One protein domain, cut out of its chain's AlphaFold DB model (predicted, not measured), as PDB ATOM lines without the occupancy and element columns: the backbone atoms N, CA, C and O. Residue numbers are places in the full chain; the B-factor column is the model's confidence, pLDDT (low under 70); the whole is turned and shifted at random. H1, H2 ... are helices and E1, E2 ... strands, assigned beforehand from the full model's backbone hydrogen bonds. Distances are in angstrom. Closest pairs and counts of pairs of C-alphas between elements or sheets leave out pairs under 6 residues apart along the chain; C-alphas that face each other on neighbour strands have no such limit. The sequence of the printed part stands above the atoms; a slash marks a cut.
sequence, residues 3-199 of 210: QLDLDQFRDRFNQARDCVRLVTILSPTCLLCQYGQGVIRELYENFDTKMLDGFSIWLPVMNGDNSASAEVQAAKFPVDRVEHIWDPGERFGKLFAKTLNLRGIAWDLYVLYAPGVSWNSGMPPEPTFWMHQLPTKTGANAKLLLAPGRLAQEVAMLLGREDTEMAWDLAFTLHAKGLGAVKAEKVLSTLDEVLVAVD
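Overview. This is residues 3 to 199 of the 210 residues of an uncharacterized protein of bacterium MnTg02 (UniProt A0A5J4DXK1). A twisted sheet of five strands makes the core, with helices on both faces: H2, H3 and H5 cover one face, and H1 and H4 pack on the other. The long helix H6 crosses over H2 and H5, farther out from the sheet, and the short H7 follows it. The printed part has 197 residues with seven named helices and five named strands, in the order H1 E1 H2 E2 H3 E3 H4 E4 E5 H5 H6 H7; the class is mixed, helices and strands. The mixed sheet runs E3 E2 E1 E4 E5. The whole is compact, with a radius of gyration of the C-alphas of 15.7 A and spans of 44 by 39 by 32 A.

Arrangement. Start at H1, residues 6 to 15. Next, E1, residues 20 to 26, H2, residues 31 to 46, and E2, residues 52 to 58, make a strand-helix-strand unit, two parallel neighbour strands with a helix between, its crossover right-handed. E2, H3, residues 67 to 75, and E3, residues 82 to 86, make another right-handed one. Look for N 24 and O 55, 2.8 A apart, between E1 and E2, and N 56 and O 83, 2.8 A, between E2 and E3. After H4, residues 91 to 99, E4, residues 109 to 113, and E5, residues 129 to 132, form an antiparallel hairpin, with N 110 and O 131 at 2.9 A. E4 is also antiparallel to E1, with N 23 and O 111 at 2.8 A. H1 is on the sheet at a height of 10.1 A, and H4 is on the same face, its closest C-alpha to E1 being that of Gly 93, 7.0 A from Ile 25. On the opposite face, H2, H3 and H5, residues 148 to 158, run along the strands at heights of 9.5, 8.8 and 9.4 A. H6, residues 165 to 186, touches H2 at a steep tilt of 43 degrees, opposite ways; the closest C-alphas are those of Tyr 35 and Gly 178, 4.1 A apart. H6 touches H5 with residues 167 to 175 alone, closest at the C-alphas of Gly 149 and Ala 171, 4.0 A. H7, residues 191 to 198, only just touches H2, with 3 pairs of C-alphas within 8 A, the closest Leu 31 and Ala 197 at 7.1 A. Every O i to N i+4 pair is within hydrogen-bond range in H1 to H5, against 15 of 18 in H6 and 3 of 4 in H7.

Along the chain. Find C-alpha 6 at (112.606, 252.172, 307.061), where H1 begins. E1 and E2 run 19.4 and 19.7 A, H2 22.8 A. H6 runs 32.9 A from C-alpha 165 at (85.581, 245.315, 281.486), with a kink of 26 degrees near residue 172. H7 ends at C-alpha 198, (114.455, 261.918, 278.337).

Size, cuts and confidence. The C-alphas farthest apart, Glu 162 and Asp 192, are 45.4 A apart. The printed part has no cut; the links E4 to E5 and E5 to H5 are long. Look for pLDDT under 70 in residues 162 to 168 and 184 to 199.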
ATOM      1  N   GLN A   3     109.392 262.008 306.766       94.94
ATOM      2  CA  GLN A   3     110.778 261.681 306.436       94.94
ATOM      3  C   GLN A   3     110.959 260.166 306.442       94.94
ATOM      4  O   GLN A   3     110.251 259.462 307.164       94.94
ATOM      5  N   LEU A   4     111.900 259.670 305.643       93.44
ATOM      6  CA  LEU A   4     112.189 258.247 305.594       93.44
ATOM      7  C   LEU A   4     112.636 257.696 306.956       93.44
ATOM      8  O   LEU A   4     113.716 258.021 307.449       93.44
ATOM      9  N   ASP A   5     111.868 256.730 307.447       95.56
ATOM     10  CA  ASP A   5     112.260 255.742 308.447       95.56
ATOM     11  C   ASP A   5     111.864 254.355 307.908       95.56
ATOM     12  O   ASP A   5     110.689 254.089 307.650       95.56
ATOM     13  N   LEU A   6     112.854 253.486 307.665       93.50
ATOM     14  CA  LEU A   6     112.606 252.172 307.061       93.50
ATOM     15  C   LEU A   6     111.890 251.210 308.008       93.50
ATOM     16  O   LEU A   6     111.118 250.379 307.531       93.50
ATOM     17  N   ASP A   7     112.145 251.295 309.314       94.56
ATOM     18  CA  ASP A   7     111.510 250.397 310.274       94.56
ATOM     19  C   ASP A   7     110.039 250.789 310.437       94.56
ATOM     20  O   ASP A   7     109.166 249.935 310.288       94.56
ATOM     21  N   GLN A   8     109.746 252.090 310.571       95.44
ATOM     22  CA  GLN A   8     108.360 252.579 310.589       95.44
ATOM     23  C   GLN A   8     107.613 252.271 309.289       95.44
ATOM     24  O   GLN A   8     106.444 251.879 309.328       95.44
ATOM     25  N   PHE A   9     108.272 252.412 308.132       96.62
ATOM     26  CA  PHE A   9     107.673 252.015 306.860       96.62
ATOM     27  C   PHE A   9     107.325 250.529 306.853       96.62
ATOM     28  O   PHE A   9     106.208 250.163 306.490       96.62
ATOM     29  N   ARG A  10     108.271 249.665 307.240       97.00
ATOM     30  CA  ARG A  10     108.071 248.214 307.255       97.00
ATOM     31  C   ARG A  10     106.923 247.832 308.184       97.00
ATOM     32  O   ARG A  10     106.091 247.007 307.810       97.00
ATOM     33  N   ASP A  11     106.838 248.464 309.348       97.12
ATOM     34  CA  ASP A  11     105.756 248.239 310.301       97.12
ATOM     35  C   ASP A  11     104.405 248.652 309.712       97.12
ATOM     36  O   ASP A  11     103.464 247.859 309.725       97.12
ATOM     37  N   ARG A  12     104.305 249.840 309.100       97.06
ATOM     38  CA  ARG A  12     103.073 250.309 308.447       97.06
ATOM     39  C   ARG A  12     102.685 249.462 307.229       97.06
ATOM     40  O   ARG A  12     101.497 249.206 307.012       97.06
ATOM     41  N   PHE A  13     103.667 249.006 306.452       98.00
ATOM     42  CA  PHE A  13     103.483 248.078 305.334       98.00
ATOM     43  C   PHE A  13     102.906 246.742 305.812       98.00
ATOM     44  O   PHE A  13     101.986 246.210 305.188       98.00
ATOM     45  N   ASN A  14     103.412 246.217 306.930       98.19
ATOM     46  CA  ASN A  14     102.936 244.976 307.539       98.19
ATOM     47  C   ASN A  14     101.587 245.141 308.255       98.19
ATOM     48  O   ASN A  14     100.787 244.209 308.248       98.19
ATOM     49  N   GLN A  15     101.289 246.312 308.823       97.56
ATOM     50  CA  GLN A  15      99.970 246.623 309.391       97.56
ATOM     51  C   GLN A  15      98.866 246.592 308.329       97.56
ATOM     52  O   GLN A  15      97.752 246.171 308.618       97.56
ATOM     53  N   ALA A  16      99.183 246.966 307.088       97.31
ATOM     54  CA  ALA A  16      98.264 246.884 305.955       97.31
ATOM     55  C   ALA A  16      98.335 245.568 305.180       97.31
ATOM     56  O   ALA A  16      97.894 245.502 304.034       97.31
ATOM     57  N   ARG A  17      98.895 244.505 305.768       97.25
ATOM     58  CA  ARG A  17      99.063 243.229 305.062       97.25
ATOM     59  C   ARG A  17      97.761 242.610 304.583       97.25
ATOM     60  O   ARG A  17      97.802 241.879 303.609       97.25
ATOM     61  N   ASP A  18      96.632 242.910 305.214       97.31
ATOM     62  CA  ASP A  18      95.333 242.367 304.807       97.31
ATOM     63  C   ASP A  18      94.717 243.139 303.619       97.31
ATOM     64  O   ASP A  18      93.669 242.759 303.104       97.31
ATOM     65  N   CYS A  19      95.382 244.203 303.152       98.00
ATOM     66  CA  CYS A  19      94.990 245.012 302.001       98.00
ATOM     67  C   CYS A  19      95.899 244.752 300.790       98.00
ATOM     68  O   CYS A  19      97.069 244.366 300.915       98.00
ATOM     69  N   VAL A  20      95.379 245.067 299.602       98.44
ATOM     70  CA  VAL A  20      96.222 245.343 298.437       98.44
ATOM     71  C   VAL A  20      97.023 246.601 298.745       98.44
ATOM     72  O   VAL A  20      96.454 247.603 299.180       98.44
ATOM     73  N   ARG A  21      98.338 246.565 298.529       98.56
ATOM     74  CA  ARG A  21      99.208 247.733 298.723       98.56
ATOM     75  C   ARG A  21      99.849 248.128 297.409       98.56
ATOM     76  O   ARG A  21     100.515 247.299 296.789       98.56
ATOM     77  N   LEU A  22      99.689 249.392 297.028       98.62
ATOM     78  CA  LEU A  22     100.450 249.999 295.941       98.62
ATOM     79  C   LEU A  22     101.567 250.872 296.516       98.62
ATOM     80  O   LEU A  22     101.320 251.824 297.253       98.62
ATOM     81  N   VAL A  23     102.803 250.565 296.144       98.69
ATOM     82  CA  VAL A  23     103.978 251.378 296.454       98.69
ATOM     83  C   VAL A  23     104.443 252.055 295.173       98.69
ATOM     84  O   VAL A  23     104.774 251.374 294.201       98.69
ATOM     85  N   THR A  24     104.492 253.385 295.163       98.69
ATOM     86  CA  THR A  24     105.133 254.150 294.091       98.69
ATOM     87  C   THR A  24     106.488 254.675 294.541       98.69
ATOM     88  O   THR A  24     106.683 255.009 295.710       98.69
ATOM     89  N   ILE A  25     107.433 254.735 293.606       98.62
ATOM     90  CA  ILE A  25     108.759 255.317 293.824       98.62
ATOM     91  C   ILE A  25     108.998 256.328 292.710       98.62
ATOM     92  O   ILE A  25     109.224 255.936 291.568       98.62
ATOM     93  N   LEU A  26     108.908 257.617 293.025       98.44
ATOM     94  CA  LEU A  26     108.780 258.690 292.043       98.44
ATOM     95  C   LEU A  26     109.790 259.815 292.287       98.44
ATOM     96  O   LEU A  26     110.182 260.100 293.419       98.44
ATOM     97  N   SER A  27     110.170 260.487 291.203       97.56
ATOM     98  CA  SER A  27     110.882 261.764 291.243       97.56
ATOM     99  C   SER A  27     109.867 262.909 291.109       97.56
ATOM    100  O   SER A  27     109.055 262.878 290.180       97.56
ATOM    101  N   PRO A  28     109.864 263.908 292.011       96.81
ATOM    102  CA  PRO A  28     108.818 264.930 292.045       96.81
ATOM    103  C   PRO A  28     108.816 265.899 290.855       96.81
ATOM    104  O   PRO A  28     107.755 266.424 290.512       96.81
ATOM    105  N   THR A  29     109.957 266.140 290.205       94.88
ATOM    106  CA  THR A  29     110.039 267.028 289.029       94.88
ATOM    107  C   THR A  29     110.084 266.272 287.695       94.88
ATOM    108  O   THR A  29     110.033 266.885 286.630       94.88
ATOM    109  N   CYS A  30     110.122 264.934 287.712       94.25
ATOM    110  CA  CYS A  30     110.048 264.131 286.494       94.25
ATOM    111  C   CYS A  30     108.627 264.130 285.905       94.25
ATOM    112  O   CYS A  30     107.684 263.640 286.525       94.25
ATOM    113  N   LEU A  31     108.483 264.583 284.654       93.38
ATOM    114  CA  LEU A  31     107.183 264.632 283.972       93.38
ATOM    115  C   LEU A  31     106.538 263.246 283.779       93.38
ATOM    116  O   LEU A  31     105.317 263.135 283.827       93.38
ATOM    117  N   LEU A  32     107.323 262.185 283.566       93.56
ATOM    118  CA  LEU A  32     106.779 260.821 283.466       93.56
ATOM    119  C   LEU A  32     106.297 260.316 284.834       93.56
ATOM    120  O   LEU A  32     105.190 259.794 284.939       93.56
ATOM    121  N   CYS A  33     107.039 260.612 285.902       96.81
ATOM    122  CA  CYS A  33     106.608 260.304 287.265       96.81
ATOM    123  C   CYS A  33     105.326 261.056 287.646       96.81
ATOM    124  O   CYS A  33     104.443 260.481 288.275       96.81
ATOM    125  N   GLN A  34     105.187 262.323 287.244       95.94
ATOM    126  CA  GLN A  34     103.967 263.110 287.458       95.94
ATOM    127  C   GLN A  34     102.782 262.561 286.654       95.94
ATOM    128  O   GLN A  34     101.665 262.495 287.170       95.94
ATOM    129  N   TYR A  35     103.016 262.117 285.412       96.50
ATOM    130  CA  TYR A  35     102.011 261.389 284.636       96.50
ATOM    131  C   TYR A  35     101.522 260.158 285.403       96.50
ATOM    132  O   TYR A  35     100.318 259.991 285.610       96.50
ATOM    133  N   GLY A  36     102.445 259.320 285.872       97.12
ATOM    134  CA  GLY A  36     102.092 258.129 286.624       97.12
ATOM    135  C   GLY A  36     101.431 258.438 287.962       97.12
ATOM    136  O   GLY A  36     100.462 257.775 288.317       97.12
ATOM    137  N   GLN A  37     101.842 259.491 288.670       96.38
ATOM    138  CA  GLN A  37     101.140 259.952 289.867       96.38
ATOM    139  C   GLN A  37      99.684 260.323 289.558       96.38
ATOM    140  O   GLN A  37      98.789 259.952 290.314       96.38
ATOM    141  N   GLY A  38      99.428 261.017 288.443       96.19
ATOM    142  CA  GLY A  38      98.072 261.335 287.996       96.19
ATOM    143  C   GLY A  38      97.235 260.084 287.709       96.19
ATOM    144  O   GLY A  38      96.069 260.035 288.095       96.19
ATOM    145  N   VAL A  39      97.846 259.059 287.103       97.12
ATOM    146  CA  VAL A  39      97.229 257.732 286.918       97.12
ATOM    147  C   VAL A  39      96.898 257.101 288.270       97.12
ATOM    148  O   VAL A  39      95.773 256.656 288.473       97.12
ATOM    149  N   ILE A  40      97.843 257.079 289.213       97.19
ATOM    150  CA  ILE A  40      97.621 256.460 290.523       97.19
ATOM    151  C   ILE A  40      96.542 257.195 291.309       97.19
ATOM    152  O   ILE A  40      95.669 256.546 291.877       97.19
ATOM    153  N   ARG A  41      96.547 258.528 291.319       96.12
ATOM    154  CA  ARG A  41      95.508 259.300 292.004       96.12
ATOM    155  C   ARG A  41      94.120 258.926 291.500       96.12
ATOM    156  O   ARG A  41      93.258 258.575 292.296       96.12
ATOM    157  N   GLU A  42      93.935 258.950 290.185       95.25
ATOM    158  CA  GLU A  42      92.659 258.594 289.572       95.25
ATOM    159  C   GLU A  42      92.280 257.132 289.859       95.25
ATOM    160  O   GLU A  42      91.111 256.820 290.083       95.25
ATOM    161  N   LEU A  43      93.259 256.229 289.929       95.06
ATOM    162  CA  LEU A  43      93.024 254.847 290.336       95.06
ATOM    163  C   LEU A  43      92.466 254.777 291.768       95.06
ATOM    164  O   LEU A  43      91.485 254.077 291.994       95.06
ATOM    165  N   TYR A  44      93.008 255.531 292.727       95.38
ATOM    166  CA  TYR A  44      92.457 255.571 294.091       95.38
ATOM    167  C   TYR A  44      91.076 256.233 294.168       95.38
ATOM    168  O   TYR A  44      90.262 255.808 294.987       95.38
ATOM    169  N   GLU A  45      90.801 257.231 293.324       92.50
ATOM    170  CA  GLU A  45      89.474 257.854 293.213       92.50
ATOM    171  C   GLU A  45      88.420 256.849 292.712       92.50
ATOM    172  O   GLU A  45      87.298 256.830 293.211       92.50
ATOM    173  N   ASN A  46      88.781 255.963 291.775       91.19
ATOM    174  CA  ASN A  46      87.855 254.977 291.200       91.19
ATOM    175  C   ASN A  46      87.755 253.678 292.021       91.19
ATOM    176  O   ASN A  46      86.705 253.033 292.063       91.19
ATOM    177  N   PHE A  47      88.824 253.289 292.714       91.31
ATOM    178  CA  PHE A  47      88.821 252.185 293.672       91.31
ATOM    179  C   PHE A  47      88.700 252.721 295.099       91.31
ATOM    180  O   PHE A  47      89.599 252.517 295.920       91.31
ATOM    181  N   ASP A  48      87.581 253.383 295.410       88.19
ATOM    182  CA  ASP A  48      87.305 253.878 296.761       88.19
ATOM    183  C   ASP A  48      86.944 252.737 297.723       88.19
ATOM    184  O   ASP A  48      85.787 252.409 297.981       88.19
ATOM    185  N   THR A  49      87.977 252.051 298.203       90.44
ATOM    186  CA  THR A  49      87.862 250.945 299.146       90.44
ATOM    187  C   THR A  49      88.982 250.999 300.171       90.44
ATOM    188  O   THR A  49      90.123 251.338 299.861       90.44
ATOM    189  N   LYS A  50      88.668 250.588 301.401       93.38
ATOM    190  CA  LYS A  50      89.662 250.406 302.466       93.38
ATOM    191  C   LYS A  50      90.613 249.236 302.194       93.38
ATOM    192  O   LYS A  50      91.643 249.153 302.843       93.38
ATOM    193  N   MET A  51      90.282 248.368 301.235       96.19
ATOM    194  CA  MET A  51      91.104 247.218 300.842       96.19
ATOM    195  C   MET A  51      92.261 247.581 299.898       96.19
ATOM    196  O   MET A  51      93.036 246.697 299.539       96.19
ATOM    197  N   LEU A  52      92.377 248.851 299.489       97.44
ATOM    198  CA  LEU A  52      93.492 249.378 298.703       97.44
ATOM    199  C   LEU A  52      94.223 250.457 299.507       97.44
ATOM    200  O   LEU A  52      93.749 251.585 299.621       97.44
ATOM    201  N   ASP A  53      95.390 250.110 300.029       97.69
ATOM    202  CA  ASP A  53      96.265 250.978 300.818       97.69
ATOM    203  C   ASP A  53      97.502 251.375 299.995       97.69
ATOM    204  O   ASP A  53      97.787 250.757 298.962       97.69
ATOM    205  N   GLY A  54      98.225 252.425 300.378       97.62
ATOM    206  CA  GLY A  54      99.262 252.983 299.516       97.62
ATOM    207  C   GLY A  54     100.418 253.692 300.194       97.62
ATOM    208  O   GLY A  54     100.326 254.220 301.299       97.62
ATOM    209  N   PHE A  55     101.516 253.751 299.449       98.19
ATOM    210  CA  PHE A  55     102.718 254.489 299.805       98.19
ATOM    211  C   PHE A  55     103.250 255.198 298.570       98.19
ATOM    212  O   PHE A  55     103.440 254.571 297.530       98.19
ATOM    213  N   SER A  56     103.539 256.487 298.695       98.19
ATOM    214  CA  SER A  56     104.178 257.271 297.647       98.19
ATOM    215  C   SER A  56     105.528 257.755 298.144       98.19
ATOM    216  O   SER A  56     105.619 258.686 298.945       98.19
ATOM    217  N   ILE A  57     106.579 257.099 297.665       98.56
ATOM    218  CA  ILE A  57     107.961 257.391 298.027       98.56
ATOM    219  C   ILE A  57     108.534 258.355 296.994       98.56
ATOM    220  O   ILE A  57     108.526 258.086 295.795       98.56
ATOM    221  N   TRP A  58     109.056 259.471 297.478       98.50
ATOM    222  CA  TRP A  58     109.665 260.529 296.688       98.50
ATOM    223  C   TRP A  58     111.175 260.522 296.894       98.50
ATOM    224  O   TRP A  58     111.622 260.525 298.041       98.50
ATOM    225  N   LEU A  59     111.961 260.545 295.817       97.94
ATOM    226  CA  LEU A  59     113.425 260.574 295.906       97.94
ATOM    227  C   LEU A  59     114.065 261.502 294.860       97.94
ATOM    228  O   LEU A  59     113.449 261.757 293.823       97.94
ATOM    229  N   PRO A  60     115.279 262.023 295.123       97.50
ATOM    230  CA  PRO A  60     115.896 263.052 294.293       97.50
ATOM    231  C   PRO A  60     116.656 262.493 293.083       97.50
ATOM    232  O   PRO A  60     117.872 262.345 293.127       97.50
ATOM    233  N   VAL A  61     115.954 262.220 291.981       95.19
ATOM    234  CA  VAL A  61     116.592 261.756 290.727       95.19
ATOM    235  C   VAL A  61     116.920 262.918 289.800       95.19
ATOM    236  O   VAL A  61     117.982 262.962 289.175       95.19
ATOM    237  N   MET A  62     115.980 263.848 289.677       92.62
ATOM    238  CA  MET A  62     116.033 264.946 288.730       92.62
ATOM    239  C   MET A  62     116.682 266.179 289.353       92.62
ATOM    240  O   MET A  62     116.692 266.385 290.570       92.62
ATOM    241  N   ASN A  63     117.219 267.041 288.490       89.62
ATOM    242  CA  ASN A  63     117.656 268.366 288.913       89.62
ATOM    243  C   ASN A  63     116.458 269.149 289.460       89.62
ATOM    244  O   ASN A  63     115.457 269.293 288.769       89.62
ATOM    245  N   GLY A  64     116.590 269.685 290.672       89.88
ATOM    246  CA  GLY A  64     115.515 270.424 291.334       89.88
ATOM    247  C   GLY A  64     114.655 269.574 292.267       89.88
ATOM    248  O   GLY A  64     113.894 270.150 293.042       89.88
ATOM    249  N   ASP A  65     114.824 268.248 292.283       96.69
ATOM    250  CA  ASP A  65     114.156 267.413 293.273       96.69
ATOM    251  C   ASP A  65     114.660 267.725 294.685       96.69
ATOM    252  O   ASP A  65     115.851 267.690 294.996       96.69
ATOM    253  N   ASN A  66     113.713 268.018 295.562       97.06
ATOM    254  CA  ASN A  66     113.921 268.241 296.985       97.06
ATOM    255  C   ASN A  66     112.611 267.992 297.749       97.06
ATOM    256  O   ASN A  66     111.549 267.802 297.144       97.06
ATOM    257  N   SER A  67     112.661 268.041 299.082       97.62
ATOM    258  CA  SER A  67     111.480 267.797 299.914       97.62
ATOM    259  C   SER A  67     110.324 268.755 299.616       97.62
ATOM    260  O   SER A  67     109.178 268.321 299.629       97.62
ATOM    261  N   ALA A  68     110.596 270.023 299.288       97.19
ATOM    262  CA  ALA A  68     109.549 270.993 298.966       97.19
ATOM    263  C   ALA A  68     108.843 270.649 297.643       97.19
ATOM    264  O   ALA A  68     107.617 270.659 297.571       97.19
ATOM    265  N   SER A  69     109.595 270.262 296.605       96.69
ATOM    266  CA  SER A  69     109.000 269.784 295.347       96.69
ATOM    267  C   SER A  69     108.171 268.504 295.546       96.69
ATOM    268  O   SER A  69     107.098 268.367 294.961       96.69
ATOM    269  N   ALA A  70     108.615 267.597 296.425       97.75
ATOM    270  CA  ALA A  70     107.868 266.396 296.792       97.75
ATOM    271  C   ALA A  70     106.588 266.717 297.577       97.75
ATOM    272  O   ALA A  70     105.551 266.109 297.327       97.75
ATOM    273  N   GLU A  71     106.624 267.705 298.471       97.25
ATOM    274  CA  GLU A  71     105.446 268.224 299.174       97.25
ATOM    275  C   GLU A  71     104.402 268.793 298.212       97.25
ATOM    276  O   GLU A  71     103.217 268.491 298.354       97.25
ATOM    277  N   VAL A  72     104.837 269.554 297.202       95.69
ATOM    278  CA  VAL A  72     103.945 270.080 296.159       95.69
ATOM    279  C   VAL A  72     103.248 268.945 295.411       95.69
ATOM    280  O   VAL A  72     102.040 269.021 295.188       95.69
ATOM    281  N   GLN A  73     103.970 267.879 295.051       95.56
ATOM    282  CA  GLN A  73     103.355 266.724 294.391       95.56
ATOM    283  C   GLN A  73     102.440 265.941 295.335       95.56
ATOM    284  O   GLN A  73     101.328 265.586 294.948       95.56
ATOM    285  N   ALA A  74     102.852 265.704 296.581       96.44
ATOM    286  CA  ALA A  74     102.030 265.020 297.579       96.44
ATOM    287  C   ALA A  74     100.691 265.743 297.812       96.44
ATOM    288  O   ALA A  74      99.643 265.104 297.851       96.44
ATOM    289  N   ALA A  75     100.694 267.079 297.866       95.81
ATOM    290  CA  ALA A  75      99.480 267.878 298.039       95.81
ATOM    291  C   ALA A  75      98.456 267.716 296.895       95.81
ATOM    292  O   ALA A  75      97.266 267.954 297.094       95.81
ATOM    293  N   LYS A  76      98.888 267.285 295.700       93.12
ATOM    294  CA  LYS A  76      98.010 267.019 294.543       93.12
ATOM    295  C   LYS A  76      97.335 265.646 294.596       93.12
ATOM    296  O   LYS A  76      96.479 265.371 293.750       93.12
ATOM    297  N   PHE A  77      97.713 264.806 295.561       91.62
ATOM    298  CA  PHE A  77      97.168 263.472 295.801       91.62
ATOM    299  C   PHE A  77      96.763 263.305 297.283       91.62
ATOM    300  O   PHE A  77      97.349 262.497 297.997       91.62
ATOM    301  N   PRO A  78      95.756 264.055 297.769       87.69
ATOM    302  CA  PRO A  78      95.374 264.070 299.182       87.69
ATOM    303  C   PRO A  78      94.475 262.876 299.548       87.69
ATOM    304  O   PRO A  78      93.338 263.051 299.975       87.69
ATOM    305  N   VAL A  79      94.955 261.650 299.334       89.88
ATOM    306  CA  VAL A  79      94.230 260.435 299.724       89.88
ATOM    307  C   VAL A  79      94.763 259.933 301.062       89.88
ATOM    308  O   VAL A  79      95.909 259.512 301.155       89.88
ATOM    309  N   ASP A  80      93.909 259.931 302.089       90.94
ATOM    310  CA  ASP A  80      94.280 259.627 303.485       90.94
ATOM    311  C   ASP A  80      94.950 258.257 303.675       90.94
ATOM    312  O   ASP A  80      95.781 258.074 304.565       90.94
ATOM    313  N   ARG A  81      94.595 257.286 302.826       93.75
ATOM    314  CA  ARG A  81      95.171 255.933 302.812       93.75
ATOM    315  C   ARG A  81      96.443 255.813 301.965       93.75
ATOM    316  O   ARG A  81      96.862 254.707 301.661       93.75
ATOM    317  N   VAL A  82      97.039 256.926 301.541       96.94
ATOM    318  CA  VAL A  82      98.328 256.949 300.843       96.94
ATOM    319  C   VAL A  82      99.330 257.730 301.676       96.94
ATOM    320  O   VAL A  82      99.228 258.941 301.864       96.94
ATOM    321  N   GLU A  83     100.342 257.032 302.179       96.88
ATOM    322  CA  GLU A  83     101.404 257.662 302.953       96.88
ATOM    323  C   GLU A  83     102.491 258.230 302.032       96.88
ATOM    324  O   GLU A  83     103.143 257.492 301.294       96.88
ATOM    325  N   HIS A  84     102.721 259.544 302.092       97.81
ATOM    326  CA  HIS A  84     103.786 260.209 301.334       97.81
ATOM    327  C   HIS A  84     105.078 260.333 302.147       97.81
ATOM    328  O   HIS A  84     105.084 260.914 303.241       97.81
ATOM    329  N   ILE A  85     106.181 259.847 301.574       98.31
ATOM    330  CA  ILE A  85     107.480 259.702 302.244       98.31
ATOM    331  C   ILE A  85     108.576 260.333 301.389       98.31
ATOM    332  O   ILE A  85     108.687 260.029 300.207       98.31
ATOM    333  N   TRP A  86     109.407 261.177 301.994       98.50
ATOM    334  CA  TRP A  86     110.621 261.706 301.375       98.50
ATOM    335  C   TRP A  86     111.835 260.849 301.726       98.50
ATOM    336  O   TRP A  86     112.153 260.665 302.902       98.50
ATOM    337  N   ASP A  87     112.530 260.361 300.704       98.31
ATOM    338  CA  ASP A  87     113.759 259.579 300.794       98.31
ATOM    339  C   ASP A  87     114.928 260.346 300.146       98.31
ATOM    340  O   ASP A  87     115.244 260.134 298.972       98.31
ATOM    341  N   PRO A  88     115.614 261.229 300.898       97.31
ATOM    342  CA  PRO A  88     116.726 262.011 300.358       97.31
ATOM    343  C   PRO A  88     117.951 261.158 300.003       97.31
ATOM    344  O   PRO A  88     118.841 261.633 299.305       97.31
ATOM    345  N   GLY A  89     118.038 259.926 300.520       96.94
ATOM    346  CA  GLY A  89     119.186 259.034 300.336       96.94
ATOM    347  C   GLY A  89     118.999 257.989 299.235       96.94
ATOM    348  O   GLY A  89     119.887 257.146 299.045       96.94
ATOM    349  N   GLU A  90     117.850 258.006 298.551       97.44
ATOM    350  CA  GLU A  90     117.447 257.029 297.531       97.44
ATOM    351  C   GLU A  90     117.503 255.578 298.051       97.44
ATOM    352  O   GLU A  90     117.767 254.630 297.302       97.44
ATOM    353  N   ARG A  91     117.329 255.386 299.363       97.38
ATOM    354  CA  ARG A  91     117.437 254.079 300.020       97.38
ATOM    355  C   ARG A  91     116.416 253.099 299.450       97.38
ATOM    356  O   ARG A  91     116.782 251.961 299.161       97.38
ATOM    357  N   PHE A  92     115.177 253.529 299.231       97.38
ATOM    358  CA  PHE A  92     114.153 252.705 298.597       97.38
ATOM    359  C   PHE A  92     114.489 252.390 297.148       97.38
ATOM    360  O   PHE A  92     114.399 251.230 296.751       97.38
ATOM    361  N   GLY A  93     114.956 253.374 296.380       97.06
ATOM    362  CA  GLY A  93     115.352 253.139 294.994       97.06
ATOM    363  C   GLY A  93     116.477 252.104 294.872       97.06
ATOM    364  O   GLY A  93     116.433 251.248 293.990       97.06
ATOM    365  N   LYS A  94     117.442 252.098 295.804       97.75
ATOM    366  CA  LYS A  94     118.514 251.082 295.886       97.75
ATOM    367  C   LYS A  94     117.978 249.706 296.288       97.75
ATOM    368  O   LYS A  94     118.354 248.699 295.688       97.75
ATOM    369  N   LEU A  95     117.105 249.653 297.296       97.00
ATOM    370  CA  LEU A  95     116.504 248.404 297.774       97.00
ATOM    371  C   LEU A  95     115.676 247.726 296.681       97.00
ATOM    372  O   LEU A  95     115.892 246.550 296.392       97.00
ATOM    373  N   PHE A  96     114.781 248.473 296.037       97.62
ATOM    374  CA  PHE A  96     113.915 247.945 294.989       97.62
ATOM    375  C   PHE A  96     114.676 247.610 293.710       97.62
ATOM    376  O   PHE A  96     114.354 246.606 293.080       97.62
ATOM    377  N   ALA A  97     115.728 248.357 293.357       97.81
ATOM    378  CA  ALA A  97     116.600 247.959 292.253       97.81
ATOM    379  C   ALA A  97     117.205 246.571 292.491       97.81
ATOM    380  O   ALA A  97     117.181 245.727 291.600       97.81
ATOM    381  N   LYS A  98     117.675 246.292 293.714       97.31
ATOM    382  CA  LYS A  98     118.207 244.972 294.068       97.31
ATOM    383  C   LYS A  98     117.123 243.888 294.074       97.31
ATOM    384  O   LYS A  98     117.368 242.819 293.526       97.31
ATOM    385  N   THR A  99     115.943 244.148 294.646       97.31
ATOM    386  CA  THR A  99     114.816 243.190 294.641       97.31
ATOM    387  C   THR A  99     114.363 242.840 293.222       97.31
ATOM    388  O   THR A  99     114.044 241.690 292.948       97.31
ATOM    389  N   LEU A 100     114.375 243.810 292.305       97.25
ATOM    390  CA  LEU A 100     113.903 243.648 290.926       97.25
ATOM    391  C   LEU A 100     115.016 243.313 289.921       97.25
ATOM    392  O   LEU A 100     114.761 243.275 288.718       97.25
ATOM    393  N   ASN A 101     116.243 243.082 290.398       96.88
ATOM    394  CA  ASN A 101     117.428 242.831 289.572       96.88
ATOM    395  C   ASN A 101     117.659 243.907 288.484       96.88
ATOM    396  O   ASN A 101     117.985 243.612 287.332       96.88
ATOM    397  N   LEU A 102     117.469 245.171 288.860       96.94
ATOM    398  CA  LEU A 102     117.683 246.344 288.020       96.94
ATOM    399  C   LEU A 102     119.067 246.948 288.261       96.94
ATOM    400  O   LEU A 102     119.659 246.828 289.334       96.94
ATOM    401  N   ARG A 103     119.576 247.656 287.252       96.12
ATOM    402  CA  ARG A 103     120.815 248.435 287.345       96.12
ATOM    403  C   ARG A 103     120.512 249.870 287.767       96.12
ATOM    404  O   ARG A 103     119.614 250.501 287.213       96.12
ATOM    405  N   GLY A 104     121.335 250.410 288.664       93.38
ATOM    406  CA  GLY A 104     121.215 251.788 289.147       93.38
ATOM    407  C   GLY A 104     120.158 251.943 290.242       93.38
ATOM    408  O   GLY A 104     119.933 251.027 291.029       93.38
ATOM    409  N   ILE A 105     119.546 253.122 290.309       95.06
ATOM    410  CA  ILE A 105     118.449 253.436 291.231       95.06
ATOM    411  C   ILE A 105     117.126 253.082 290.550       95.06
ATOM    412  O   ILE A 105     116.929 253.442 289.390       95.06
ATOM    413  N   ALA A 106     116.221 252.396 291.252       95.88
ATOM    414  CA  ALA A 106     114.850 252.209 290.791       95.88
ATOM    415  C   ALA A 106     114.006 253.438 291.155       95.88
ATOM    416  O   ALA A 106     113.976 253.870 292.305       95.88
ATOM    417  N   TRP A 107     113.330 253.995 290.161       95.12
ATOM    418  CA  TRP A 107     112.424 255.136 290.247       95.12
ATOM    419  C   TRP A 107     111.428 255.036 289.088       95.12
ATOM    420  O   TRP A 107     111.564 254.153 288.245       95.12
ATOM    421  N   ASP A 108     110.406 255.885 289.064       97.44
ATOM    422  CA  ASP A 108     109.268 255.745 288.148       97.44
ATOM    423  C   ASP A 108     108.697 254.314 288.160       97.44
ATOM    424  O   ASP A 108     108.635 253.622 287.140       97.44
ATOM    425  N   LEU A 109     108.401 253.836 289.373       98.31
ATOM    426  CA  LEU A 109     108.047 252.452 289.678       98.31
ATOM    427  C   LEU A 109     106.668 252.381 290.343       98.31
ATOM    428  O   LEU A 109     106.358 253.204 291.205       98.31
ATOM    429  N   TYR A 110     105.886 251.358 289.993       98.69
ATOM    430  CA  TYR A 110     104.533 251.101 290.501       98.69
ATOM    431  C   TYR A 110     104.452 249.639 290.928       98.69
ATOM    432  O   TYR A 110     104.468 248.753 290.077       98.69
ATOM    433  N   VAL A 111     104.419 249.375 292.230       98.81
ATOM    434  CA  VAL A 111     104.602 248.033 292.794       98.81
ATOM    435  C   VAL A 111     103.364 247.603 293.564       98.81
ATOM    436  O   VAL A 111     102.975 248.264 294.522       98.81
ATOM    437  N   LEU A 112     102.772 246.479 293.174       98.75
ATOM    438  CA  LEU A 112     101.611 245.889 293.825       98.75
ATOM    439  C   LEU A 112     102.002 244.696 294.691       98.75
ATOM    440  O   LEU A 112     102.739 243.801 294.270       98.75
ATOM    441  N   TYR A 113     101.414 244.660 295.881       98.75
ATOM    442  CA  TYR A 113     101.467 243.527 296.793       98.75
ATOM    443  C   TYR A 113     100.054 243.050 297.109       98.75
ATOM    444  O   TYR A 113      99.207 243.839 297.536       98.75
ATOM    445  N   ALA A 114      99.823 241.753 296.933       98.44
ATOM    446  CA  ALA A 114      98.595 241.090 297.341       98.44
ATOM    447  C   ALA A 114      98.397 241.131 298.872       98.44
ATOM    448  O   ALA A 114      99.372 241.280 299.630       98.44
ATOM    449  N   PRO A 115      97.154 240.929 299.343       98.38
ATOM    450  CA  PRO A 115      96.893 240.618 300.740       98.38
ATOM    451  C   PRO A 115      97.731 239.417 301.219       98.38
ATOM    452  O   PRO A 115      98.014 238.487 300.465       98.38
ATOM    453  N   GLY A 116      98.162 239.445 302.476       98.12
ATOM    454  CA  GLY A 116      99.005 238.441 303.127       98.12
ATOM    455  C   GLY A 116     100.517 238.651 302.970       98.12
ATOM    456  O   GLY A 116     101.283 238.182 303.816       98.12
ATOM    457  N   VAL A 117     100.987 239.393 301.956       98.19
ATOM    458  CA  VAL A 117     102.435 239.615 301.765       98.19
ATOM    459  C   VAL A 117     103.009 240.434 302.927       98.19
ATOM    460  O   VAL A 117     102.476 241.484 303.275       98.19
ATOM    461  N   SER A 118     104.105 239.980 303.532       97.38
ATOM    462  CA  SER A 118     104.746 240.664 304.664       97.38
ATOM    463  C   SER A 118     106.225 240.914 304.381       97.38
ATOM    464  O   SER A 118     106.914 240.073 303.805       97.38
ATOM    465  N   TRP A 119     106.731 242.065 304.811       97.12
ATOM    466  CA  TRP A 119     108.144 242.411 304.765       97.12
ATOM    467  C   TRP A 119     108.792 242.000 306.095       97.12
ATOM    468  O   TRP A 119     108.804 242.762 307.057       97.12
ATOM    469  N   ASN A 120     109.345 240.782 306.136       93.00
ATOM    470  CA  ASN A 120     109.919 240.171 307.348       93.00
ATOM    471  C   ASN A 120     111.457 240.067 307.336       93.00
ATOM    472  O   ASN A 120     112.045 239.457 308.225       93.00
ATOM    473  N   SER A 121     112.120 240.617 306.315       92.19
ATOM    474  CA  SER A 121     113.577 240.541 306.148       92.19
ATOM    475  C   SER A 121     114.203 241.928 305.948       92.19
ATOM    476  O   SER A 121     113.503 242.939 305.917       92.19
ATOM    477  N   GLY A 122     115.528 241.993 305.790       90.69
ATOM    478  CA  GLY A 122     116.210 243.233 305.399       90.69
ATOM    479  C   GLY A 122     115.916 243.681 303.959       90.69
ATOM    480  O   GLY A 122     116.118 244.847 303.635       90.69
ATOM    481  N   MET A 123     115.422 242.782 303.103       94.62
ATOM    482  CA  MET A 123     115.035 243.072 301.720       94.62
ATOM    483  C   MET A 123     113.507 243.166 301.588       94.62
ATOM    484  O   MET A 123     112.811 242.379 302.246       94.62
ATOM    485  N   PRO A 124     112.982 244.070 300.732       96.31
ATOM    486  CA  PRO A 124     111.573 244.058 300.357       96.31
ATOM    487  C   PRO A 124     111.159 242.673 299.835       96.31
ATOM    488  O   PRO A 124     111.965 242.037 299.146       96.31
ATOM    489  N   PRO A 125     109.934 242.207 300.137       97.62
ATOM    490  CA  PRO A 125     109.408 240.981 299.551       97.62
ATOM    491  C   PRO A 125     109.298 241.118 298.028       97.62
ATOM    492  O   PRO A 125     109.249 242.229 297.495       97.62
ATOM    493  N   GLU A 126     109.240 239.990 297.323       97.12
ATOM    494  CA  GLU A 126     108.954 240.020 295.890       97.12
ATOM    495  C   GLU A 126     107.563 240.628 295.644       97.12
ATOM    496  O   GLU A 126     106.595 240.243 296.311       97.12
ATOM    497  N   PRO A 127     107.440 241.592 294.716       98.25
ATOM    498  CA  PRO A 127     106.142 242.124 294.339       98.25
ATOM    499  C   PRO A 127     105.247 241.068 293.714       98.25
ATOM    500  O   PRO A 127     105.705 240.229 292.942       98.25
ATOM    501  N   THR A 128     103.945 241.180 293.961       98.56
ATOM    502  CA  THR A 128     102.958 240.391 293.219       98.56
ATOM    503  C   THR A 128     102.912 240.829 291.757       98.56
ATOM    504  O   THR A 128     102.828 239.999 290.858       98.56
ATOM    505  N   PHE A 129     103.002 242.137 291.519       98.56
ATOM    506  CA  PHE A 129     103.092 242.719 290.187       98.56
ATOM    507  C   PHE A 129     103.830 244.054 290.255       98.56
ATOM    508  O   PHE A 129     103.845 244.709 291.297       98.56
ATOM    509  N   TRP A 130     104.442 244.485 289.154       98.62
ATOM    510  CA  TRP A 130     104.999 245.828 289.065       98.62
ATOM    511  C   TRP A 130     105.083 246.326 287.624       98.62
ATOM    512  O   TRP A 130     105.182 245.545 286.678       98.62
ATOM    513  N   MET A 131     105.067 247.648 287.477       98.62
ATOM    514  CA  MET A 131     105.327 248.355 286.225       98.62
ATOM    515  C   MET A 131     106.332 249.481 286.452       98.62
ATOM    516  O   MET A 131     106.607 249.858 287.593       98.62
ATOM    517  N   HIS A 132     106.861 250.048 285.372       98.06
ATOM    518  CA  HIS A 132     107.809 251.156 285.434       98.06
ATOM    519  C   HIS A 132     107.719 252.094 284.226       98.06
ATOM    520  O   HIS A 132     107.125 251.750 283.210       98.06
ATOM    521  N   GLN A 133     108.393 253.242 284.274       95.62
ATOM    522  CA  GLN A 133     108.771 254.003 283.068       95.62
ATOM    523  C   GLN A 133     110.288 254.229 282.962       95.62
ATOM    524  O   GLN A 133     110.761 255.156 282.312       95.62
ATOM    525  N   LEU A 134     111.066 253.335 283.580       92.94
ATOM    526  CA  LEU A 134     112.528 253.357 283.546       92.94
ATOM    527  C   LEU A 134     113.140 253.270 282.130       92.94
ATOM    528  O   LEU A 134     112.650 252.507 281.292       92.94
ATOM    529  N   PRO A 135     114.288 253.940 281.893       88.81
ATOM    530  CA  PRO A 135     115.067 253.799 280.663       88.81
ATOM    531  C   PRO A 135     115.588 252.373 280.438       88.81
ATOM    532  O   PRO A 135     115.947 251.671 281.386       88.81
ATOM    533  N   THR A 136     115.773 251.980 279.176       87.12
ATOM    534  CA  THR A 136     116.267 250.641 278.786       87.12
ATOM    535  C   THR A 136     117.619 250.270 279.404       87.12
ATOM    536  O   THR A 136     117.852 249.101 279.716       87.12
ATOM    537  N   LYS A 137     118.501 251.250 279.663       90.62
ATOM    538  CA  LYS A 137     119.820 251.031 280.294       90.62
ATOM    539  C   LYS A 137     119.751 250.415 281.700       90.62
ATOM    540  O   LYS A 137     120.727 249.812 282.146       90.62
ATOM    541  N   THR A 138     118.603 250.515 282.371       91.19
ATOM    542  CA  THR A 138     118.369 249.910 283.694       91.19
ATOM    543  C   THR A 138     118.235 248.387 283.648       91.19
ATOM    544  O   THR A 138     118.337 247.735 284.683       91.19
ATOM    545  N   GLY A 139     118.032 247.801 282.461       93.75
ATOM    546  CA  GLY A 139     117.742 246.374 282.305       93.75
ATOM    547  C   GLY A 139     116.292 245.999 282.621       93.75
ATOM    548  O   GLY A 139     115.968 244.814 282.613       93.75
ATOM    549  N   ALA A 140     115.421 246.981 282.879       94.38
ATOM    550  CA  ALA A 140     114.004 246.744 283.112       94.38
ATOM    551  C   ALA A 140     113.316 246.173 281.857       94.38
ATOM    552  O   ALA A 140     113.592 246.578 280.723       94.38
ATOM    553  N   ASN A 141     112.422 245.205 282.058       95.25
ATOM    554  CA  ASN A 141     111.716 244.537 280.971       95.25
ATOM    555  C   ASN A 141     110.692 245.484 280.335       95.25
ATOM    556  O   ASN A 141     109.686 245.802 280.957       95.25
ATOM    557  N   ALA A 142     110.876 245.845 279.062       93.44
ATOM    558  CA  ALA A 142     109.984 246.759 278.341       93.44
ATOM    559  C   ALA A 142     108.502 246.322 278.298       93.44
ATOM    560  O   ALA A 142     107.626 247.152 278.071       93.44
ATOM    561  N   LYS A 143     108.191 245.040 278.542       95.38
ATOM    562  CA  LYS A 143     106.804 244.558 278.679       95.38
ATOM    563  C   LYS A 143     106.110 245.044 279.959       95.38
ATOM    564  O   LYS A 143     104.899 244.894 280.071       95.38
ATOM    565  N   LEU A 144     106.865 245.590 280.909       96.81
ATOM    566  CA  LEU A 144     106.386 246.125 282.182       96.81
ATOM    567  C   LEU A 144     106.337 247.660 282.180       96.81
ATOM    568  O   LEU A 144     106.248 248.269 283.243       96.81
ATOM    569  N   LEU A 145     106.377 248.304 281.007       97.56
ATOM    570  CA  LEU A 145     106.128 249.741 280.917       97.56
ATOM    571  C   LEU A 145     104.723 250.079 281.424       97.56
ATOM    572  O   LEU A 145     103.776 249.377 281.077       97.56
ATOM    573  N   LEU A 146     104.582 251.159 282.201       97.25
ATOM    574  CA  LEU A 146     103.301 251.584 282.766       97.25
ATOM    575  C   LEU A 146     102.229 251.679 281.674       97.25
ATOM    576  O   LEU A 146     102.279 252.535 280.790       97.25
ATOM    577  N   ALA A 147     101.221 250.822 281.800       95.94
ATOM    578  CA  ALA A 147     100.018 250.828 280.989       95.94
ATOM    579  C   ALA A 147      98.820 250.979 281.939       95.94
ATOM    580  O   ALA A 147      98.516 250.030 282.666       95.94
ATOM    581  N   PRO A 148      98.138 252.144 281.968       94.62
ATOM    582  CA  PRO A 148      97.118 252.434 282.977       94.62
ATOM    583  C   PRO A 148      96.009 251.382 283.083       94.62
ATOM    584  O   PRO A 148      95.678 250.963 284.187       94.62
ATOM    585  N   GLY A 149      95.495 250.895 281.947       93.31
ATOM    586  CA  GLY A 149      94.472 249.843 281.928       93.31
ATOM    587  C   GLY A 149      94.962 248.523 282.518       93.31
ATOM    588  O   GLY A 149      94.259 247.898 283.306       93.31
ATOM    589  N   ARG A 150      96.209 248.133 282.221       94.94
ATOM    590  CA  ARG A 150      96.801 246.930 282.814       94.94
ATOM    591  C   ARG A 150      96.981 247.091 284.321       94.94
ATOM    592  O   ARG A 150      96.651 246.174 285.058       94.94
ATOM    593  N   LEU A 151      97.458 248.246 284.786       96.12
ATOM    594  CA  LEU A 151      97.594 248.501 286.219       96.12
ATOM    595  C   LEU A 151      96.237 248.437 286.939       96.12
ATOM    596  O   LEU A 151      96.132 247.802 287.984       96.12
ATOM    597  N   ALA A 152      95.196 249.050 286.366       95.19
ATOM    598  CA  ALA A 152      93.839 248.991 286.904       95.19
ATOM    599  C   ALA A 152      93.298 247.558 286.959       95.19
ATOM    600  O   ALA A 152      92.691 247.171 287.955       95.19
ATOM    601  N   GLN A 153      93.557 246.766 285.915       94.44
ATOM    602  CA  GLN A 153      93.169 245.359 285.860       94.44
ATOM    603  C   GLN A 153      93.837 244.550 286.977       94.44
ATOM    604  O   GLN A 153      93.162 243.803 287.677       94.44
ATOM    605  N   GLU A 154      95.143 244.724 287.183       96.06
ATOM    606  CA  GLU A 154      95.882 244.035 288.252       96.06
ATOM    607  C   GLU A 154      95.362 244.425 289.639       96.06
ATOM    608  O   GLU A 154      95.144 243.557 290.483       96.06
ATOM    609  N   VAL A 155      95.064 245.708 289.870       95.94
ATOM    610  CA  VAL A 155      94.432 246.146 291.123       95.94
ATOM    611  C   VAL A 155      93.048 245.516 291.301       95.94
ATOM    612  O   VAL A 155      92.759 244.996 292.376       95.94
ATOM    613  N   ALA A 156      92.201 245.519 290.270       94.38
ATOM    614  CA  ALA A 156      90.868 244.924 290.330       94.38
ATOM    615  C   ALA A 156      90.923 243.423 290.660       94.38
ATOM    616  O   ALA A 156      90.205 242.973 291.554       94.38
ATOM    617  N   MET A 157      91.822 242.680 290.004       94.25
ATOM    618  CA  MET A 157      92.034 241.253 290.261       94.25
ATOM    619  C   MET A 157      92.497 240.998 291.699       94.25
ATOM    620  O   MET A 157      91.948 240.129 292.373       94.25
ATOM    621  N   LEU A 158      93.456 241.779 292.208       96.06
ATOM    622  CA  LEU A 158      93.938 241.637 293.588       96.06
ATOM    623  C   LEU A 158      92.889 242.026 294.640       96.06
ATOM    624  O   LEU A 158      92.936 241.531 295.763       96.06
ATOM    625  N   LEU A 159      91.933 242.883 294.277       95.25
ATOM    626  CA  LEU A 159      90.765 243.211 295.094       95.25
ATOM    627  C   LEU A 159      89.631 242.178 294.973       95.25
ATOM    628  O   LEU A 159      88.590 242.361 295.603       95.25
ATOM    629  N   GLY A 160      89.800 241.121 294.169       92.62
ATOM    630  CA  GLY A 160      88.784 240.091 293.947       92.62
ATOM    631  C   GLY A 160      87.577 240.568 293.136       92.62
ATOM    632  O   GLY A 160      86.493 240.009 293.279       92.62
ATOM    633  N   ARG A 161      87.723 241.618 292.315       85.56
ATOM    634  CA  ARG A 161      86.652 242.070 291.414       85.56
ATOM    635  C   ARG A 161      86.672 241.228 290.136       85.56
ATOM    636  O   ARG A 161      87.686 241.183 289.447       85.56
ATOM    637  N   GLU A 162      85.550 240.583 289.824       68.62
ATOM    638  CA  GLU A 162      85.399 239.730 288.632       68.62
ATOM    639  C   GLU A 162      85.167 240.535 287.339       68.62
ATOM    640  O   GLU A 162      85.425 240.039 286.243       68.62
ATOM    641  N   ASP A 163      84.734 241.796 287.450       66.38
ATOM    642  CA  ASP A 163      84.475 242.658 286.297       66.38
ATOM    643  C   ASP A 163      85.753 243.369 285.816       66.38
ATOM    644  O   ASP A 163      86.158 244.423 286.318       66.38
ATOM    645  N   THR A 164      86.401 242.754 284.827       62.19
ATOM    646  CA  THR A 164      87.575 243.311 284.139       62.19
ATOM    647  C   THR A 164      87.234 244.265 282.987       62.19
ATOM    648  O   THR A 164      88.144 244.953 282.519       62.19
ATOM    649  N   GLU A 165      85.973 244.358 282.538       62.81
ATOM    650  CA  GLU A 165      85.581 245.315 281.486       62.81
ATOM    651  C   GLU A 165      85.691 246.752 282.007       62.81
ATOM    652  O   GLU A 165      86.291 247.609 281.352       62.81
ATOM    653  N   MET A 166      85.285 246.974 283.262       67.88
ATOM    654  CA  MET A 166      85.454 248.253 283.962       67.88
ATOM    655  C   MET A 166      86.917 248.748 283.974       67.88
ATOM    656  O   MET A 166      87.168 249.953 283.934       67.88
ATOM    657  N   ALA A 167      87.908 247.848 284.012       69.94
ATOM    658  CA  ALA A 167      89.324 248.229 284.051       69.94
ATOM    659  C   ALA A 167      89.826 248.819 282.719       69.94
ATOM    660  O   ALA A 167      90.708 249.685 282.719       69.94
ATOM    661  N   TRP A 168      89.263 248.378 281.590       69.38
ATOM    662  CA  TRP A 168      89.613 248.899 280.269       69.38
ATOM    663  C   TRP A 168      88.923 250.226 279.968       69.38
ATOM    664  O   TRP A 168      89.581 251.131 279.454       69.38
ATOM    665  N   ASP A 169      87.669 250.394 280.382       79.31
ATOM    666  CA  ASP A 169      86.983 251.690 280.300       79.31
ATOM    667  C   ASP A 169      87.688 252.745 281.160       79.31
ATOM    668  O   ASP A 169      87.902 253.890 280.744       79.31
ATOM    669  N   LEU A 170      88.165 252.329 282.335       86.75
ATOM    670  CA  LEU A 170      88.956 253.175 283.217       86.75
ATOM    671  C   LEU A 170      90.312 253.559 282.593       86.75
ATOM    672  O   LEU A 170      90.830 254.638 282.881       86.75
ATOM    673  N   ALA A 171      90.878 252.751 281.691       88.62
ATOM    674  CA  ALA A 171      92.192 253.002 281.094       88.62
ATOM    675  C   ALA A 171      92.285 254.371 280.404       88.62
ATOM    676  O   ALA A 171      93.296 255.064 280.552       88.62
ATOM    677  N   PHE A 172      91.237 254.775 279.676       87.62
ATOM    678  CA  PHE A 172      91.201 256.072 279.001       87.62
ATOM    679  C   PHE A 172      91.178 257.224 280.007       87.62
ATOM    680  O   PHE A 172      91.964 258.165 279.887       87.62
ATOM    681  N   THR A 173      90.327 257.126 281.030       91.00
ATOM    682  CA  THR A 173      90.224 258.130 282.096       91.00
ATOM    683  C   THR A 173      91.544 258.269 282.848       91.00
ATOM    684  O   THR A 173      92.054 259.381 282.991       91.00
ATOM    685  N   LEU A 174      92.159 257.150 283.241       92.12
ATOM    686  CA  LEU A 174      93.465 257.140 283.899       92.12
ATOM    687  C   LEU A 174      94.537 257.797 283.028       92.12
ATOM    688  O   LEU A 174      95.285 258.652 283.501       92.12
ATOM    689  N   HIS A 175      94.597 257.432 281.746       90.25
ATOM    690  CA  HIS A 175      95.545 258.021 280.806       90.25
ATOM    691  C   HIS A 175      95.339 259.536 280.665       90.25
ATOM    692  O   HIS A 175      96.296 260.308 280.763       90.25
ATOM    693  N   ALA A 176      94.092 259.983 280.490       89.44
ATOM    694  CA  ALA A 176      93.752 261.397 280.375       89.44
ATOM    695  C   ALA A 176      94.138 262.188 281.636       89.44
ATOM    696  O   ALA A 176      94.662 263.301 281.535       89.44
ATOM    697  N   LYS A 177      93.937 261.606 282.822       92.19
ATOM    698  CA  LYS A 177      94.288 262.221 284.110       92.19
ATOM    699  C   LYS A 177      95.794 262.273 284.331       92.19
ATOM    700  O   LYS A 177      96.293 263.313 284.764       92.19
ATOM    701  N   GLY A 178      96.524 261.234 283.928       88.75
ATOM    702  CA  GLY A 178      97.984 261.269 283.858       88.75
ATOM    703  C   GLY A 178      98.489 262.396 282.952       88.75
ATOM    704  O   GLY A 178      99.336 263.192 283.350       88.75
ATOM    705  N   LEU A 179      97.926 262.549 281.747       89.06
ATOM    706  CA  LEU A 179      98.283 263.660 280.853       89.06
ATOM    707  C   LEU A 179      97.938 265.033 281.453       89.06
ATOM    708  O   LEU A 179      98.681 265.995 281.257       89.06
ATOM    709  N   GLY A 180      96.817 265.134 282.170       84.69
ATOM    710  CA  GLY A 180      96.407 266.347 282.875       84.69
ATOM    711  C   GLY A 180      97.414 266.785 283.940       84.69
ATOM    712  O   GLY A 180      97.716 267.976 284.022       84.69
ATOM    713  N   ALA A 181      97.986 265.832 284.686       83.69
ATOM    714  CA  ALA A 181      99.022 266.105 285.682       83.69
ATOM    715  C   ALA A 181     100.262 266.761 285.051       83.69
ATOM    716  O   ALA A 181     100.752 267.759 285.566       83.69
ATOM    717  N   VAL A 182     100.695 266.292 283.877       84.06
ATOM    718  CA  VAL A 182     101.839 266.876 283.150       84.06
ATOM    719  C   VAL A 182     101.516 268.242 282.544       84.06
ATOM    720  O   VAL A 182     102.356 269.140 282.537       84.06
ATOM    721  N   LYS A 183     100.310 268.431 281.993       73.50
ATOM    722  CA  LYS A 183      99.927 269.707 281.360       73.50
ATOM    723  C   LYS A 183      99.899 270.863 282.357       73.50
ATOM    724  O   LYS A 183     100.312 271.959 281.991       73.50
ATOM    725  N   ALA A 184      99.464 270.616 283.593       64.25
ATOM    726  CA  ALA A 184      99.508 271.615 284.661       64.25
ATOM    727  C   ALA A 184     100.945 272.087 284.968       64.25
ATOM    728  O   ALA A 184     101.143 273.235 285.349       64.25
ATOM    729  N   GLU A 185     101.937 271.224 284.740       63.34
ATOM    730  CA  GLU A 185     103.354 271.467 285.044       63.34
ATOM    731  C   GLU A 185     104.114 272.075 283.859       63.34
ATOM    732  O   GLU A 185     105.012 272.896 284.032       63.34
ATOM    733  N   LYS A 186     103.725 271.743 282.620       56.84
ATOM    734  CA  LYS A 186     104.281 272.360 281.399       56.84
ATOM    735  C   LYS A 186     103.962 273.843 281.247       56.84
ATOM    736  O   LYS A 186     104.664 274.536 280.525       56.84
ATOM    737  N   VAL A 187     102.941 274.347 281.935       54.75
ATOM    738  CA  VAL A 187     102.702 275.796 282.029       54.75
ATOM    739  C   VAL A 187     103.804 276.492 282.857       54.75
ATOM    740  O   VAL A 187     103.947 277.707 282.772       54.75
ATOM    741  N   LEU A 188     104.624 275.734 283.600       48.78
ATOM    742  CA  LEU A 188     105.651 276.234 284.520       48.78
ATOM    743  C   LEU A 188     107.096 275.821 284.166       48.78
ATOM    744  O   LEU A 188     108.013 276.285 284.836       48.78
ATOM    745  N   SER A 189     107.324 274.989 283.140       50.31
ATOM    746  CA  SER A 189     108.646 274.404 282.823       50.31
ATOM    747  C   SER A 189     109.159 274.752 281.420       50.31
ATOM    748  O   SER A 189     108.391 274.953 280.477       50.31
ATOM    749  N   THR A 190     110.485 274.832 281.272       56.16
ATOM    750  CA  THR A 190     111.168 275.170 280.008       56.16
ATOM    751  C   THR A 190     111.521 273.919 279.187       56.16
ATOM    752  O   THR A 190     111.600 272.807 279.705       56.16
ATOM    753  N   LEU A 191     111.747 274.074 277.875       50.38
ATOM    754  CA  LEU A 191     112.068 272.972 276.943       50.38
ATOM    755  C   LEU A 191     113.314 272.153 277.345       50.38
ATOM    756  O   LEU A 191     113.373 270.958 277.056       50.38
ATOM    757  N   ASP A 192     114.273 272.769 278.039       49.03
ATOM    758  CA  ASP A 192     115.505 272.114 278.492       49.03
ATOM    759  C   ASP A 192     115.253 271.098 279.619       49.03
ATOM    760  O   ASP A 192     115.873 270.035 279.650       49.03
ATOM    761  N   GLU A 193     114.284 271.357 280.500       56.50
ATOM    762  CA  GLU A 193     113.910 270.442 281.589       56.50
ATOM    763  C   GLU A 193     113.259 269.164 281.043       56.50
ATOM    764  O   GLU A 193     113.519 268.058 281.524       56.50
ATOM    765  N   VAL A 194     112.484 269.298 279.962       54.56
ATOM    766  CA  VAL A 194     111.882 268.163 279.246       54.56
ATOM    767  C   VAL A 194     112.960 267.277 278.618       54.56
ATOM    768  O   VAL A 194     112.835 266.054 278.632       54.56
ATOM    769  N   LEU A 195     114.030 267.869 278.079       52.00
ATOM    770  CA  LEU A 195     115.116 267.125 277.434       52.00
ATOM    771  C   LEU A 195     115.958 266.327 278.438       52.00
ATOM    772  O   LEU A 195     116.353 265.202 278.131       52.00
ATOM    773  N   VAL A 196     116.177 266.859 279.644       56.53
ATOM    774  CA  VAL A 196     116.877 266.143 280.728       56.53
ATOM    775  C   VAL A 196     116.064 264.942 281.226       56.53
ATOM    776  O   VAL A 196     116.647 263.912 281.554       56.53
ATOM    777  N   ALA A 197     114.729 265.020 281.229       52.59
ATOM    778  CA  ALA A 197     113.867 263.894 281.609       52.59
ATOM    779  C   ALA A 197     113.956 262.703 280.635       52.59
ATOM    780  O   ALA A 197     113.726 261.561 281.028       52.59
ATOM    781  N   VAL A 198     114.298 262.958 279.369       51.75
ATOM    782  CA  VAL A 198     114.455 261.918 278.337       51.75
ATOM    783  C   VAL A 198     115.883 261.361 278.314       51.75
ATOM    784  O   VAL A 198     116.081 260.190 277.992       51.75
ATOM    785  N   ASP A 199     116.874 262.178 278.670       53.44
ATOM    786  CA  ASP A 199     118.285 261.797 278.695       53.44
ATOM    787  C   ASP A 199     119.033 262.515 279.840       53.44
ATOM    788  O   ASP A 199     119.561 263.620 279.650       53.44
TER     789      ASP A 199